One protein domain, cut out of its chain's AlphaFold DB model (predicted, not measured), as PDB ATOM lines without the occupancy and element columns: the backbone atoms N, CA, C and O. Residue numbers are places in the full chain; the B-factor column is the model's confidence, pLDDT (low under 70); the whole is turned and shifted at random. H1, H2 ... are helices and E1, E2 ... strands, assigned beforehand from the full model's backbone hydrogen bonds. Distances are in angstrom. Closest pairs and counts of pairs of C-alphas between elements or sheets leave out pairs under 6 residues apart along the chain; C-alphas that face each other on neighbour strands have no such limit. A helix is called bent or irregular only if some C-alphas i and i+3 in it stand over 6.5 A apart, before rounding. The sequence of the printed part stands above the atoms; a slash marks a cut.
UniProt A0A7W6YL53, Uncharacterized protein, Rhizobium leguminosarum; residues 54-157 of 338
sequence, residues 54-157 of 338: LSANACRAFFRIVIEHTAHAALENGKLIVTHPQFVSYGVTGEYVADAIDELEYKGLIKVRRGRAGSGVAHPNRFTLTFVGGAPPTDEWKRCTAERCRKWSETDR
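AT A GLANCE: This is residues 54 to 157 of the 338 residues of an uncharacterized protein of Rhizobium leguminosarum (UniProt A0A7W6YL53). A short two-stranded hairpin, E1 and E2, packs on a cluster of three helices, H1, H2 and H3, which cross one another at large angles; the hairpin's long loop reaches away from the body, and residues 117 to 122 stick out free. Toward the opposite end of the longest axis, the last helix, H5, runs side by side with H3, loosely, after a stretch that turns past the small helix H4. The printed part has 104 residues, with five named helices and two named strands in the order H1 H2 H3 E1 E2 H4 H5; the sheet has the order E1 - E2 and is antiparallel. The class is mostly helix. The whole is compact, with a radius of gyration of the C-alphas of 13.9 A, and it spans 40 by 33 by 27 A.

IN THESE COORDINATES: The strands are E1, residues 110 to 113, 9.8 A long from first to last C-alpha, and E2, residues 126 to 129, 10.3 A long. C-alpha 110 stands at (-87.655, 19.588, 88.368). H1, the longest helix, is residues 56 to 71; it begins at C-alpha 56 at (-101.908, 26.099, 92.110) and measures 22.7 A. H2 is residues 84 to 89, 8.9 A long. H3 is residues 94 to 106, 19.6 A long; it is irregular, with C-alphas 95 and 98 7.2 A apart. H4 is residues 140 to 143, 5.5 A long. H5 is residues 146 to 157, 17.5 A long, and ends at C-alpha 157 at (-105.616, 12.395, 98.794).

HOW THE PARTS SIT: E1 and E2 form a hairpin, antiparallel, with 159 degrees between their directions; the C-alphas of 110 and 129 face each other at 4.7 A. Two of their backbone pairs within hydrogen-bond range are N 111 and O 128 at 2.9 A and N 126 and O 113 at 3.0 A. The closest C-alphas of H3 and E1 are those of Glu 105 and Lys 111, 5.6 A apart. H3 and E2 are near each other, with 5 pairs of C-alphas within 10 A. The closest C-alphas of H1 and E2 are those of Ile 65 and Phe 127, 7.7 A apart. H1 and E1 are apart, but only just, at 8.3 A. H1, with residues 57 to 62 alone, touches H3; the closest C-alphas are those of Ala 58 and Ala 100, 4.4 A apart, and the lines are about perpendicular at 79 degrees. H1 also touches H2, with residues 60 to 64 alone, about perpendicular at 81 degrees; the closest C-alphas are those of Ala 61 and Phe 87, 6.2 A apart. H3, with residues 94 to 97 alone, touches H2 at a steep tilt of 69.9 degrees, only just short of about perpendicular, opposite ways; the closest C-alphas are those of Val 88 and Gly 94, 5.7 A apart. The helix packing is mostly crossed, with none of these three pairs at a shallow tilt. H5 is close to H3 but not clearly touching it, at a shallow tilt of 32 degrees, opposite ways; their closest C-alphas are those of Glu 103 and Trp 152, 7.1 A apart. H4 is near H3, with 5 pairs of C-alphas within 10 A, and apart from H5. In H1 and H2 every O i to N i+4 pair is within hydrogen-bond range, against 7 of 9 in H3 and 5 of 8 in H5; H4 is too short for such a pair.

THE WHOLE: The two C-alphas farthest apart are those of Gly 120 and Glu 147, at 42.9 A. The printed part has no cut. The links H1 to H2 and E1 to E2 are long, with 12 residues each. The mean pLDDT of the printed part is 91.0, and residues 133 to 135, in the link from E2 to H4, are under 70.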
ATOM      1  N   LEU A  54    -100.926  20.719  87.010       95.25
ATOM      2  CA  LEU A  54    -100.308  21.278  88.223       95.25
ATOM      3  C   LEU A  54    -101.332  21.824  89.223       95.25
ATOM      4  O   LEU A  54    -102.253  22.556  88.856       95.25
ATOM      5  N   SER A  55    -101.113  21.548  90.510       94.88
ATOM      6  CA  SER A  55    -101.773  22.302  91.575       94.88
ATOM      7  C   SER A  55    -101.352  23.778  91.541       94.88
ATOM      8  O   SER A  55    -100.252  24.135  91.108       94.88
ATOM      9  N   ALA A  56    -102.210  24.667  92.050       96.00
ATOM     10  CA  ALA A  56    -101.908  26.099  92.110       96.00
ATOM     11  C   ALA A  56    -100.634  26.403  92.928       96.00
ATOM     12  O   ALA A  56     -99.880  27.312  92.581       96.00
ATOM     13  N   ASN A  57    -100.363  25.618  93.978       96.94
ATOM     14  CA  ASN A  57     -99.162  25.754  94.804       96.94
ATOM     15  C   ASN A  57     -97.903  25.281  94.063       96.94
ATOM     16  O   ASN A  57     -96.902  25.996  94.073       96.94
ATOM     17  N   ALA A  58     -97.961  24.141  93.365       96.75
ATOM     18  CA  ALA A  58     -96.853  23.657  92.537       96.75
ATOM     19  C   ALA A  58     -96.556  24.598  91.357       96.75
ATOM     20  O   ALA A  58     -95.396  24.882  91.075       96.75
ATOM     21  N   CYS A  59     -97.586  25.172  90.729       97.12
ATOM     22  CA  CYS A  59     -97.430  26.191  89.688       97.12
ATOM     23  C   CYS A  59     -96.710  27.454  90.214       97.12
ATOM     24  O   CYS A  59     -95.750  27.928  89.603       97.12
ATOM     25  N   ARG A  60     -97.090  27.956  91.401       97.88
ATOM     26  CA  ARG A  60     -96.380  29.067  92.064       97.88
ATOM     27  C   ARG A  60     -94.932  28.699  92.416       97.88
ATOM     28  O   ARG A  60     -94.019  29.468  92.125       97.88
ATOM     29  N   ALA A  61     -94.702  27.520  92.991       97.69
ATOM     30  CA  ALA A  61     -93.357  27.049  93.321       97.69
ATOM     31  C   ALA A  61     -92.462  26.924  92.071       97.69
ATOM     32  O   ALA A  61     -91.315  27.372  92.090       97.69
ATOM     33  N   PHE A  62     -93.001  26.410  90.962       97.25
ATOM     34  CA  PHE A  62     -92.310  26.323  89.676       97.25
ATOM     35  C   PHE A  62     -91.837  27.696  89.186       97.25
ATOM     36  O   PHE A  62     -90.646  27.877  88.923       97.25
ATOM     37  N   PHE A  63     -92.730  28.692  89.131       97.19
ATOM     38  CA  PHE A  63     -92.345  30.036  88.694       97.19
ATOM     39  C   PHE A  63     -91.340  30.708  89.641       97.19
ATOM     40  O   PHE A  63     -90.435  31.387  89.153       97.19
ATOM     41  N   ARG A  64     -91.396  30.462  90.961       97.38
ATOM     42  CA  ARG A  64     -90.350  30.934  91.889       97.38
ATOM     43  C   ARG A  64     -88.971  30.354  91.554       97.38
ATOM     44  O   ARG A  64     -87.997  31.103  91.573       97.38
ATOM     45  N   ILE A  65     -88.879  29.063  91.221       96.31
ATOM     46  CA  ILE A  65     -87.607  28.427  90.828       96.31
ATOM     47  C   ILE A  65     -87.109  28.995  89.488       96.31
ATOM     48  O   ILE A  65     -85.913  29.245  89.340       96.31
ATOM     49  N   VAL A  66     -88.005  29.265  88.529       95.69
ATOM     50  CA  VAL A  66     -87.623  29.908  87.258       95.69
ATOM     51  C   VAL A  66     -87.112  31.340  87.467       95.69
ATOM     52  O   VAL A  66     -86.137  31.729  86.827       95.69
ATOM     53  N   ILE A  67     -87.711  32.110  88.380       95.06
ATOM     54  CA  ILE A  67     -87.220  33.452  88.738       95.06
ATOM     55  C   ILE A  67     -85.818  33.376  89.364       95.06
ATOM     56  O   ILE A  67     -84.968  34.203  89.048       95.06
ATOM     57  N   GLU A  68     -85.533  32.371  90.198       95.31
ATOM     58  CA  GLU A  68     -84.174  32.160  90.725       95.31
ATOM     59  C   GLU A  68     -83.181  31.799  89.603       95.31
ATOM     60  O   GLU A  68     -82.067  32.318  89.540       95.31
ATOM     61  N   HIS A  69     -83.602  30.954  88.657       93.44
ATOM     62  CA  HIS A  69     -82.795  30.572  87.499       93.44
ATOM     63  C   HIS A  69     -82.418  31.776  86.618       93.44
ATOM     64  O   HIS A  69     -81.252  31.926  86.237       93.44
ATOM     65  N   THR A  70     -83.361  32.684  86.339       91.62
ATOM     66  CA  THR A  70     -83.060  33.929  85.610       91.62
ATOM     67  C   THR A  70     -82.256  34.918  86.460       91.62
ATOM     68  O   THR A  70     -81.363  35.590  85.932       91.62
ATOM     69  N   ALA A  71     -82.466  34.962  87.781       91.00
ATOM     70  CA  ALA A  71     -81.634  35.727  88.720       91.00
ATOM     71  C   ALA A  71     -80.168  35.233  88.786       91.00
ATOM     72  O   ALA A  71     -79.269  36.030  89.066       91.00
ATOM     73  N   HIS A  72     -79.892  33.992  88.375       89.69
ATOM     74  CA  HIS A  72     -78.539  33.457  88.146       89.69
ATOM     75  C   HIS A  72     -78.120  33.401  86.662       89.69
ATOM     76  O   HIS A  72     -77.240  32.626  86.285       89.69
ATOM     77  N   ALA A  73     -78.744  34.226  85.813       86.25
ATOM     78  CA  ALA A  73     -78.432  34.370  84.385       86.25
ATOM     79  C   ALA A  73     -78.463  33.044  83.593       86.25
ATOM     80  O   ALA A  73     -77.760  32.899  82.597       86.25
ATOM     81  N   ALA A  74     -79.274  32.075  84.040       84.38
ATOM     82  CA  ALA A  74     -79.392  30.726  83.477       84.38
ATOM     83  C   ALA A  74     -78.101  29.868  83.473       84.38
ATOM     84  O   ALA A  74     -78.092  28.788  82.882       84.38
ATOM     85  N   LEU A  75     -77.027  30.300  84.147       85.56
ATOM     86  CA  LEU A  75     -75.745  29.577  84.167       85.56
ATOM     87  C   LEU A  75     -75.722  28.438  85.199       85.56
ATOM     88  O   LEU A  75     -75.180  27.367  84.942       85.56
ATOM     89  N   GLU A  76     -76.337  28.649  86.363       87.38
ATOM     90  CA  GLU A  76     -76.256  27.750  87.525       87.38
ATOM     91  C   GLU A  76     -77.406  26.722  87.602       87.38
ATOM     92  O   GLU A  76     -77.893  26.374  88.686       87.38
ATOM     93  N   ASN A  77     -77.866  26.202  86.456       89.50
ATOM     94  CA  ASN A  77     -78.902  25.166  86.466       89.50
ATOM     95  C   ASN A  77     -78.412  23.900  87.195       89.50
ATOM     96  O   ASN A  77     -77.362  23.340  86.883       89.50
ATOM     97  N   GLY A  78     -79.191  23.436  88.174       86.69
ATOM     98  CA  GLY A  78     -78.838  22.310  89.043       86.69
ATOM     99  C   GLY A  78     -78.068  22.677  90.313       86.69
ATOM    100  O   GLY A  78     -77.864  21.808  91.165       86.69
ATOM    101  N   LYS A  79     -77.693  23.951  90.491       91.94
ATOM    102  CA  LYS A  79     -77.229  24.496  91.780       91.94
ATOM    103  C   LYS A  79     -78.185  25.547  92.358       91.94
ATOM    104  O   LYS A  79     -77.833  26.200  93.335       91.94
ATOM    105  N   LEU A  80     -79.394  25.680  91.802       93.69
ATOM    106  CA  LEU A  80     -80.408  26.629  92.266       93.69
ATOM    107  C   LEU A  80     -80.805  26.311  93.711       93.69
ATOM    108  O   LEU A  80     -81.224  25.190  94.004       93.69
ATOM    109  N   ILE A  81     -80.703  27.298  94.598       95.44
ATOM    110  CA  ILE A  81     -81.097  27.186  96.003       95.44
ATOM    111  C   ILE A  81     -82.273  28.133  96.223       95.44
ATOM    112  O   ILE A  81     -82.119  29.344  96.125       95.44
ATOM    113  N   VAL A  82     -83.440  27.573  96.542       95.56
ATOM    114  CA  VAL A  82     -84.619  28.348  96.949       95.56
ATOM    115  C   VAL A  82     -84.989  27.940  98.368       95.56
ATOM    116  O   VAL A  82     -85.190  26.761  98.669       95.56
ATOM    117  N   THR A  83     -85.043  28.924  99.257       94.50
ATOM    118  CA  THR A  83     -85.370  28.748 100.674       94.50
ATOM    119  C   THR A  83     -86.884  28.678 100.887       94.50
ATOM    120  O   THR A  83     -87.664  29.239 100.116       94.50
ATOM    121  N   HIS A  84     -87.326  28.017 101.961       94.44
ATOM    122  CA  HIS A  84     -88.754  27.931 102.305       94.44
ATOM    123  C   HIS A  84     -89.436  29.316 102.426       94.44
ATOM    124  O   HIS A  84     -90.475  29.498 101.787       94.44
ATOM    125  N   PRO A  85     -88.835  30.340 103.077       96.38
ATOM    126  CA  PRO A  85     -89.409  31.687 103.112       96.38
ATOM    127  C   PRO A  85     -89.596  32.339 101.734       96.38
ATOM    128  O   PRO A  85     -90.575  33.053 101.553       96.38
ATOM    129  N   GLN A  86     -88.725  32.075 100.749       96.94
ATOM    130  CA  GLN A  86     -88.880  32.620  99.387       96.94
ATOM    131  C   GLN A  86     -90.103  32.040  98.659       96.94
ATOM    132  O   GLN A  86     -90.752  32.749  97.883       96.94
ATOM    133  N   PHE A  87     -90.456  30.774  98.912       97.56
ATOM    134  CA  PHE A  87     -91.709  30.194  98.416       97.56
ATOM    135  C   PHE A  87     -92.926  30.835  99.093       97.56
ATOM    136  O   PHE A  87     -93.887  31.194  98.410       97.56
ATOM    137  N   VAL A  88     -92.864  31.052 100.412       97.50
ATOM    138  CA  VAL A  88     -93.941  31.709 101.169       97.50
ATOM    139  C   VAL A  88     -94.137  33.162 100.726       97.50
ATOM    140  O   VAL A  88     -95.267  33.561 100.454       97.50
ATOM    141  N   SER A  89     -93.059  33.932 100.536       97.69
ATOM    142  CA  SER A  89     -93.138  35.313 100.033       97.69
ATOM    143  C   SER A  89     -93.671  35.406  98.600       97.69
ATOM    144  O   SER A  89     -94.217  36.432  98.213       97.69
ATOM    145  N   TYR A  90     -93.527  34.339  97.805       97.25
ATOM    146  CA  TYR A  90     -94.113  34.234  96.465       97.25
ATOM    147  C   TYR A  90     -95.592  33.786  96.485       97.25
ATOM    148  O   TYR A  90     -96.235  33.679  95.443       97.25
ATOM    149  N   GLY A  91     -96.156  33.523  97.669       97.31
ATOM    150  CA  GLY A  91     -97.554  33.133  97.843       97.31
ATOM    151  C   GLY A  91     -97.811  31.625  97.780       97.31
ATOM    152  O   GLY A  91     -98.944  31.223  97.505       97.31
ATOM    153  N   VAL A  92     -96.807  30.774  98.016       97.38
ATOM    154  CA  VAL A  92     -97.040  29.351  98.318       97.38
ATOM    155  C   VAL A  92     -97.380  29.220  99.803       97.38
ATOM    156  O   VAL A  92     -96.612  29.649 100.660       97.38
ATOM    157  N   THR A  93     -98.517  28.612 100.137       96.75
ATOM    158  CA  THR A  93     -98.884  28.353 101.538       96.75
ATOM    159  C   THR A  93     -97.838  27.455 102.205       96.75
ATOM    160  O   THR A  93     -97.561  26.366 101.705       96.75
ATOM    161  N   GLY A  94     -97.281  27.889 103.343       95.06
ATOM    162  CA  GLY A  94     -96.097  27.279 103.969       95.06
ATOM    163  C   GLY A  94     -96.191  25.774 104.254       95.06
ATOM    164  O   GLY A  94     -95.191  25.073 104.106       95.06
ATOM    165  N   GLU A  95     -97.384  25.281 104.596       93.88
ATOM    166  CA  GLU A  95     -97.670  23.856 104.831       93.88
ATOM    167  C   GLU A  95     -97.525  23.003 103.559       93.88
ATOM    168  O   GLU A  95     -97.025  21.885 103.616       93.88
ATOM    169  N   TYR A  96     -97.901  23.555 102.402       95.12
ATOM    170  CA  TYR A  96     -97.920  22.857 101.114       95.12
ATOM    171  C   TYR A  96     -96.626  23.023 100.306       95.12
ATOM    172  O   TYR A  96     -96.556  22.542  99.179       95.12
ATOM    173  N   VAL A  97     -95.590  23.690 100.836       96.12
ATOM    174  CA  VAL A  97     -94.313  23.875 100.115       96.12
ATOM    175  C   VAL A  97     -93.633  22.530  99.831       96.12
ATOM    176  O   VAL A  97     -93.115  22.336  98.736       96.12
ATOM    177  N   ALA A  98     -93.663  21.592 100.784       94.12
ATOM    178  CA  ALA A  98     -93.100  20.254 100.592       94.12
ATOM    179  C   ALA A  98     -93.900  19.454  99.550       94.12
ATOM    180  O   ALA A  98     -93.332  19.025  98.551       94.12
ATOM    181  N   ASP A  99     -95.221  19.351  99.733       94.88
ATOM    182  CA  ASP A  99     -96.110  18.619  98.821       94.88
ATOM    183  C   ASP A  99     -96.047  19.196  97.380       94.88
ATOM    184  O   ASP A  99     -96.064  18.449  96.402       94.88
ATOM    185  N   ALA A 100     -95.885  20.519  97.227       96.19
ATOM    186  CA  ALA A 100     -95.707  21.193  95.936       96.19
ATOM    187  C   ALA A 100     -94.354  20.900  95.259       96.19
ATOM    188  O   ALA A 100     -94.290  20.811  94.032       96.19
ATOM    189  N   ILE A 101     -93.270  20.759  96.029       96.38
ATOM    190  CA  ILE A 101     -91.952  20.360  95.505       96.38
ATOM    191  C   ILE A 101     -91.983  18.887  95.075       96.38
ATOM    192  O   ILE A 101     -91.504  18.559  93.988       96.38
ATOM    193  N   ASP A 102     -92.594  18.025  95.888       95.06
ATOM    194  CA  ASP A 102     -92.746  16.597  95.600       95.06
ATOM    195  C   ASP A 102     -93.618  16.368  94.343       95.06
ATOM    196  O   ASP A 102     -93.294  15.514  93.517       95.06
ATOM    197  N   GLU A 103     -94.655  17.191  94.124       95.94
ATOM    198  CA  GLU A 103     -95.464  17.184  92.893       95.94
ATOM    199  C   GLU A 103     -94.633  17.510  91.637       95.94
ATOM    200  O   GLU A 103     -94.762  16.842  90.604       95.94
ATOM    201  N   LEU A 104     -93.783  18.541  91.711       96.12
ATOM    202  CA  LEU A 104     -92.932  18.971  90.595       96.12
ATOM    203  C   LEU A 104     -91.854  17.929  90.256       96.12
ATOM    204  O   LEU A 104     -91.543  17.732  89.077       96.12
ATOM    205  N   GLU A 105     -91.314  17.258  91.279       95.50
ATOM    206  CA  GLU A 105     -90.377  16.138  91.140       95.50
ATOM    207  C   GLU A 105     -91.066  14.913  90.516       95.50
ATOM    208  O   GLU A 105     -90.590  14.374  89.516       95.50
ATOM    209  N   TYR A 106     -92.244  14.524  91.019       94.88
ATOM    210  CA  TYR A 106     -93.018  13.390  90.497       94.88
ATOM    211  C   TYR A 106     -93.390  13.540  89.010       94.88
ATOM    212  O   TYR A 106     -93.398  12.555  88.258       94.88
ATOM    213  N   LYS A 107     -93.682  14.775  88.582       94.62
ATOM    214  CA  LYS A 107     -94.021  15.126  87.191       94.62
ATOM    215  C   LYS A 107     -92.803  15.313  86.278       94.62
ATOM    216  O   LYS A 107     -92.988  15.477  85.074       94.62
ATOM    217  N   GLY A 108     -91.580  15.281  86.814       94.69
ATOM    218  CA  GLY A 108     -90.345  15.427  86.035       94.69
ATOM    219  C   GLY A 108     -90.092  16.840  85.495       94.69
ATOM    220  O   GLY A 108     -89.356  16.998  84.519       94.69
ATOM    221  N   LEU A 109     -90.700  17.870  86.097       95.25
ATOM    222  CA  LEU A 109     -90.458  19.282  85.751       95.25
ATOM    223  C   LEU A 109     -89.192  19.826  86.431       95.25
ATOM    224  O   LEU A 109     -88.496  20.679  85.872       95.25
ATOM    225  N   ILE A 110     -88.884  19.306  87.622       95.44
ATOM    226  CA  ILE A 110     -87.655  19.588  88.368       95.44
ATOM    227  C   ILE A 110     -87.014  18.284  88.849       95.44
ATOM    228  O   ILE A 110     -87.703  17.287  89.050       95.44
ATOM    229  N   LYS A 111     -85.706  18.318  89.112       94.62
ATOM    230  CA  LYS A 111     -85.023  17.337  89.971       94.62
ATOM    231  C   LYS A 111     -84.647  17.998  91.284       94.62
ATOM    232  O   LYS A 111     -84.120  19.115  91.266       94.62
ATOM    233  N   VAL A 112     -84.862  17.305  92.402       95.31
ATOM    234  CA  VAL A 112     -84.525  17.813  93.735       95.31
ATOM    235  C   VAL A 112     -83.375  16.997  94.310       95.31
ATOM    236  O   VAL A 112     -83.515  15.837  94.693       95.31
ATOM    237  N   ARG A 113     -82.202  17.616  94.451       94.44
ATOM    238  CA  ARG A 113     -81.158  17.077  95.329       94.44
ATOM    239  C   ARG A 113     -81.470  17.559  96.741       94.44
ATOM    240  O   ARG A 113     -81.061  18.653  97.130       94.44
ATOM    241  N   ARG A 114     -82.253  16.757  97.474       92.25
ATOM    242  CA  ARG A 114     -82.610  17.030  98.874       92.25
ATOM    243  C   ARG A 114     -81.337  17.110  99.712       92.25
ATOM    244  O   ARG A 114     -80.509  16.200  99.689       92.25
ATOM    245  N   GLY A 115     -81.178  18.218 100.421       89.31
ATOM    246  CA  GLY A 115     -80.081  18.415 101.351       89.31
ATOM    247  C   GLY A 115     -80.312  17.645 102.651       89.31
ATOM    248  O   GLY A 115     -81.447  17.346 103.023       89.31
ATOM    249  N   ARG A 116     -79.227  17.314 103.356       86.69
ATOM    250  CA  ARG A 116     -79.289  16.681 104.677       86.69
ATOM    251  C   ARG A 116     -79.038  17.733 105.755       86.69
ATOM    252  O   ARG A 116     -78.024  18.428 105.724       86.69
ATOM    253  N   ALA A 117     -79.931  17.802 106.738       81.31
ATOM    254  CA  ALA A 117     -79.644  18.446 108.014       81.31
ATOM    255  C   ALA A 117     -78.738  17.500 108.824       81.31
ATOM    256  O   ALA A 117     -79.201  16.504 109.378       81.31
ATOM    257  N   GLY A 118     -77.428  17.754 108.793       79.94
ATOM    258  CA  GLY A 118     -76.420  17.015 109.558       79.94
ATOM    259  C   GLY A 118     -75.901  17.815 110.754       79.94
ATOM    260  O   GLY A 118     -76.049  19.034 110.801       79.94
ATOM    261  N   SER A 119     -75.248  17.129 111.695       73.00
ATOM    262  CA  SER A 119     -74.655  17.710 112.912       73.00
ATOM    263  C   SER A 119     -73.359  18.497 112.629       73.00
ATOM    264  O   SER A 119     -72.294  18.157 113.140       73.00
ATOM    265  N   GLY A 120     -73.431  19.526 111.781       80.00
ATOM    266  CA  GLY A 120     -72.305  20.427 111.507       80.00
ATOM    267  C   GLY A 120     -72.558  21.391 110.348       80.00
ATOM    268  O   GLY A 120     -72.447  22.600 110.519       80.00
ATOM    269  N   VAL A 121     -72.951  20.876 109.178       83.50
ATOM    270  CA  VAL A 121     -73.247  21.698 107.992       83.50
ATOM    271  C   VAL A 121     -74.585  21.275 107.397       83.50
ATOM    272  O   VAL A 121     -74.704  20.200 106.810       83.50
ATOM    273  N   ALA A 122     -75.598  22.133 107.514       84.31
ATOM    274  CA  ALA A 122     -76.863  21.942 106.814       84.31
ATOM    275  C   ALA A 122     -76.646  22.144 105.309       84.31
ATOM    276  O   ALA A 122     -76.201  23.205 104.871       84.31
ATOM    277  N   HIS A 123     -76.938  21.126 104.503       89.44
ATOM    278  CA  HIS A 123     -76.922  21.278 103.049       89.44
ATOM    279  C   HIS A 123     -78.303  21.766 102.585       89.44
ATOM    280  O   HIS A 123     -79.302  21.159 102.974       89.44
ATOM    281  N   PRO A 124     -78.399  22.837 101.777       91.94
ATOM    282  CA  PRO A 124     -79.671  23.271 101.210       91.94
ATOM    283  C   PRO A 124     -80.127  22.322 100.096       91.94
ATOM    284  O   PRO A 124     -79.312  21.662  99.447       91.94
ATOM    285  N   ASN A 125     -81.435  22.300  99.833       94.38
ATOM    286  CA  ASN A 125     -81.981  21.640  98.648       94.38
ATOM    287  C   ASN A 125     -81.464  22.346  97.389       94.38
ATOM    288  O   ASN A 125     -81.539  23.572  97.297       94.38
ATOM    289  N   ARG A 126     -80.970  21.569  96.418       95.31
ATOM    290  CA  ARG A 126     -80.592  22.080  95.093       95.31
ATOM    291  C   ARG A 126     -81.602  21.623  94.053       95.31
ATOM    292  O   ARG A 126     -81.938  20.438  93.998       95.31
ATOM    293  N   PHE A 127     -82.054  22.557  93.227       95.38
ATOM    294  CA  PHE A 127     -83.049  22.326  92.187       95.38
ATOM    295  C   PHE A 127     -82.410  22.375  90.793       95.38
ATOM    296  O   PHE A 127     -81.617  23.271  90.487       95.38
ATOM    297  N   THR A 128     -82.785  21.426  89.937       94.25
ATOM    298  CA  THR A 128     -82.460  21.418  88.501       94.25
ATOM    299  C   THR A 128     -83.755  21.530  87.707       94.25
ATOM    300  O   THR A 128     -84.655  20.718  87.920       94.25
ATOM    301  N   LEU A 129     -83.854  22.475  86.771       93.75
ATOM    302  CA  LEU A 129     -84.943  22.496  85.788       93.75
ATOM    303  C   LEU A 129     -84.630  21.473  84.688       93.75
ATOM    304  O   LEU A 129     -83.495  21.415  84.220       93.75
ATOM    305  N   THR A 130     -85.609  20.657  84.282       92.81
ATOM    306  CA  THR A 130     -85.389  19.564  83.304       92.81
ATOM    307  C   THR A 130     -85.538  19.986  81.839       92.81
ATOM    308  O   THR A 130     -85.067  19.270  80.952       92.81
ATOM    309  N   PHE A 131     -86.171  21.140  81.593       90.00
ATOM    310  CA  PHE A 131     -86.476  21.698  80.266       90.00
ATOM    311  C   PHE A 131     -85.521  22.825  79.822       90.00
ATOM    312  O   PHE A 131     -85.525  23.209  78.656       90.00
ATOM    313  N   VAL A 132     -84.705  23.362  80.737       85.06
ATOM    314  CA  VAL A 132     -83.622  24.319  80.443       85.06
ATOM    315  C   VAL A 132     -82.307  23.677  80.856       85.06
ATOM    316  O   VAL A 132     -82.280  22.929  81.829       85.06
ATOM    317  N   GLY A 133     -81.203  23.965  80.170       69.00
ATOM    318  CA  GLY A 133     -79.891  23.492  80.599       69.00
ATOM    319  C   GLY A 133     -78.736  24.048  79.777       69.00
ATOM    320  O   GLY A 133     -78.890  24.339  78.596       69.00
ATOM    321  N   GLY A 134     -77.565  24.146  80.417       62.47
ATOM    322  CA  GLY A 134     -76.265  24.232  79.735       62.47
ATOM    323  C   GLY A 134     -75.718  22.860  79.302       62.47
ATOM    324  O   GLY A 134     -74.692  22.783  78.639       62.47
ATOM    325  N   ALA A 135     -76.412  21.782  79.672       64.12
ATOM    326  CA  ALA A 135     -76.233  20.414  79.190       64.12
ATOM    327  C   ALA A 135     -77.539  19.959  78.497       64.12
ATOM    328  O   ALA A 135     -78.565  20.623  78.694       64.12
ATOM    329  N   PRO A 136     -77.545  18.861  77.712       72.00
ATOM    330  CA  PRO A 136     -78.727  18.417  76.971       72.00
ATOM    331  C   PRO A 136     -79.988  18.328  77.856       72.00
ATOM    332  O   PRO A 136     -79.954  17.626  78.875       72.00
ATOM    333  N   PRO A 137     -81.094  19.020  77.505       78.75
ATOM    334  CA  PRO A 137     -82.340  18.957  78.262       78.75
ATOM    335  C   PRO A 137     -82.807  17.511  78.422       78.75
ATOM    336  O   PRO A 137     -82.917  16.770  77.446       78.75
ATOM    337  N   THR A 138     -83.059  17.085  79.661       78.69
ATOM    338  CA  THR A 138     -83.427  15.685  79.938       78.69
ATOM    339  C   THR A 138     -84.898  15.403  79.620       78.69
ATOM    340  O   THR A 138     -85.279  14.241  79.489       78.69
ATOM    341  N   ASP A 139     -85.723  16.451  79.498       86.19
ATOM    342  CA  ASP A 139     -87.113  16.396  79.025       86.19
ATOM    343  C   ASP A 139     -87.999  15.342  79.722       86.19
ATOM    344  O   ASP A 139     -88.922  14.768  79.143       86.19
ATOM    345  N   GLU A 140     -87.748  15.093  81.008       88.56
ATOM    346  CA  GLU A 140     -88.422  14.032  81.770       88.56
ATOM    347  C   GLU A 140     -89.932  14.255  81.898       88.56
ATOM    348  O   GLU A 140     -90.695  13.291  81.959       88.56
ATOM    349  N   TRP A 141     -90.369  15.514  81.825       92.38
ATOM    350  CA  TRP A 141     -91.770  15.921  81.741       92.38
ATOM    351  C   TRP A 141     -92.516  15.276  80.556       92.38
ATOM    352  O   TRP A 141     -93.699  14.958  80.695       92.38
ATOM    353  N   LYS A 142     -91.838  14.968  79.435       92.19
ATOM    354  CA  LYS A 142     -92.429  14.236  78.292       92.19
ATOM    355  C   LYS A 142     -92.822  12.796  78.643       92.19
ATOM    356  O   LYS A 142     -93.632  12.198  77.943       92.19
ATOM    357  N   ARG A 143     -92.278  12.232  79.731       89.88
ATOM    358  CA  ARG A 143     -92.607  10.881  80.229       89.88
ATOM    359  C   ARG A 143     -93.837  10.860  81.152       89.88
ATOM    360  O   ARG A 143     -94.273   9.776  81.544       89.88
ATOM    361  N   CYS A 144     -94.400  12.015  81.529       90.00
ATOM    362  CA  CYS A 144     -95.635  12.077  82.320       90.00
ATOM    363  C   CYS A 144     -96.858  11.997  81.393       90.00
ATOM    364  O   CYS A 144     -97.290  12.994  80.817       90.00
ATOM    365  N   THR A 145     -97.433  10.801  81.253       91.88
ATOM    366  CA  THR A 145     -98.753  10.625  80.625       91.88
ATOM    367  C   THR A 145     -99.847  11.227  81.507       91.88
ATOM    368  O   THR A 145     -99.728  11.228  82.733       91.88
ATOM    369  N   ALA A 146    -100.949  11.702  80.916       90.94
ATOM    370  CA  ALA A 146    -102.032  12.350  81.665       90.94
ATOM    371  C   ALA A 146    -102.591  11.486  82.812       90.94
ATOM    372  O   ALA A 146    -102.892  12.004  83.886       90.94
ATOM    373  N   GLU A 147    -102.662  10.167  82.626       92.00
ATOM    374  CA  GLU A 147    -103.031   9.215  83.679       92.00
ATOM    375  C   GLU A 147    -102.031   9.203  84.837       92.00
ATOM    376  O   GLU A 147    -102.427   9.280  86.000       92.00
ATOM    377  N   ARG A 148    -100.724   9.149  84.537       92.31
ATOM    378  CA  ARG A 148     -99.669   9.212  85.554       92.31
ATOM    379  C   ARG A 148     -99.734  10.534  86.312       92.31
ATOM    380  O   ARG A 148     -99.695  10.522  87.537       92.31
ATOM    381  N   CYS A 149     -99.897  11.656  85.614       90.31
ATOM    382  CA  CYS A 149     -99.976  12.960  86.267       90.31
ATOM    383  C   CYS A 149    -101.253  13.090  87.141       90.31
ATOM    384  O   CYS A 149    -101.191  13.699  88.206       90.31
ATOM    385  N   ARG A 150    -102.380  12.456  86.763       89.38
ATOM    386  CA  ARG A 150    -103.611  12.377  87.588       89.38
ATOM    387  C   ARG A 150    -103.455  11.517  88.848       89.38
ATOM    388  O   ARG A 150    -103.994  11.893  89.890       89.38
ATOM    389  N   LYS A 151    -102.690  10.417  88.788       92.69
ATOM    390  CA  LYS A 151    -102.413   9.546  89.952       92.69
ATOM    391  C   LYS A 151    -101.741  10.293  91.111       92.69
ATOM    392  O   LYS A 151    -101.934   9.896  92.255       92.69
ATOM    393  N   TRP A 152    -101.034  11.400  90.856       89.56
ATOM    394  CA  TRP A 152    -100.517  12.264  91.926       89.56
ATOM    395  C   TRP A 152    -101.628  12.752  92.866       89.56
ATOM    396  O   TRP A 152    -101.531  12.571  94.076       89.56
ATOM    397  N   SER A 153    -102.721  13.287  92.317       82.38
ATOM    398  CA  SER A 153    -103.849  13.808  93.100       82.38
ATOM    399  C   SER A 153    -104.565  12.723  93.913       82.38
ATOM    400  O   SER A 153    -105.164  13.012  94.946       82.38
ATOM    401  N   GLU A 154    -104.519  11.467  93.467       88.56
ATOM    402  CA  GLU A 154    -105.019  10.318  94.231       88.56
ATOM    403  C   GLU A 154    -104.065   9.935  95.366       88.56
ATOM    404  O   GLU A 154    -104.516   9.651  96.478       88.56
ATOM    405  N   THR A 155    -102.756   9.952  95.105       88.12
ATOM    406  CA  THR A 155    -101.713   9.698  96.105       88.12
ATOM    407  C   THR A 155    -101.725  10.762  97.201       88.12
ATOM    408  O   THR A 155    -101.749  10.402  98.375       88.12
ATOM    409  N   ASP A 156    -101.813  12.047  96.851       85.50
ATOM    410  CA  ASP A 156    -101.950  13.147  97.812       85.50
ATOM    411  C   ASP A 156    -103.218  13.000  98.673       85.50
ATOM    412  O   ASP A 156    -103.155  13.032  99.903       85.50
ATOM    413  N   ARG A 157    -104.371  12.691  98.057       80.38
ATOM    414  CA  ARG A 157    -105.616  12.395  98.794       80.38
ATOM    415  C   ARG A 157    -105.467  11.223  99.769       80.38
ATOM    416  O   ARG A 157    -106.003  11.305 100.875       80.38
TER     417      ARG A 157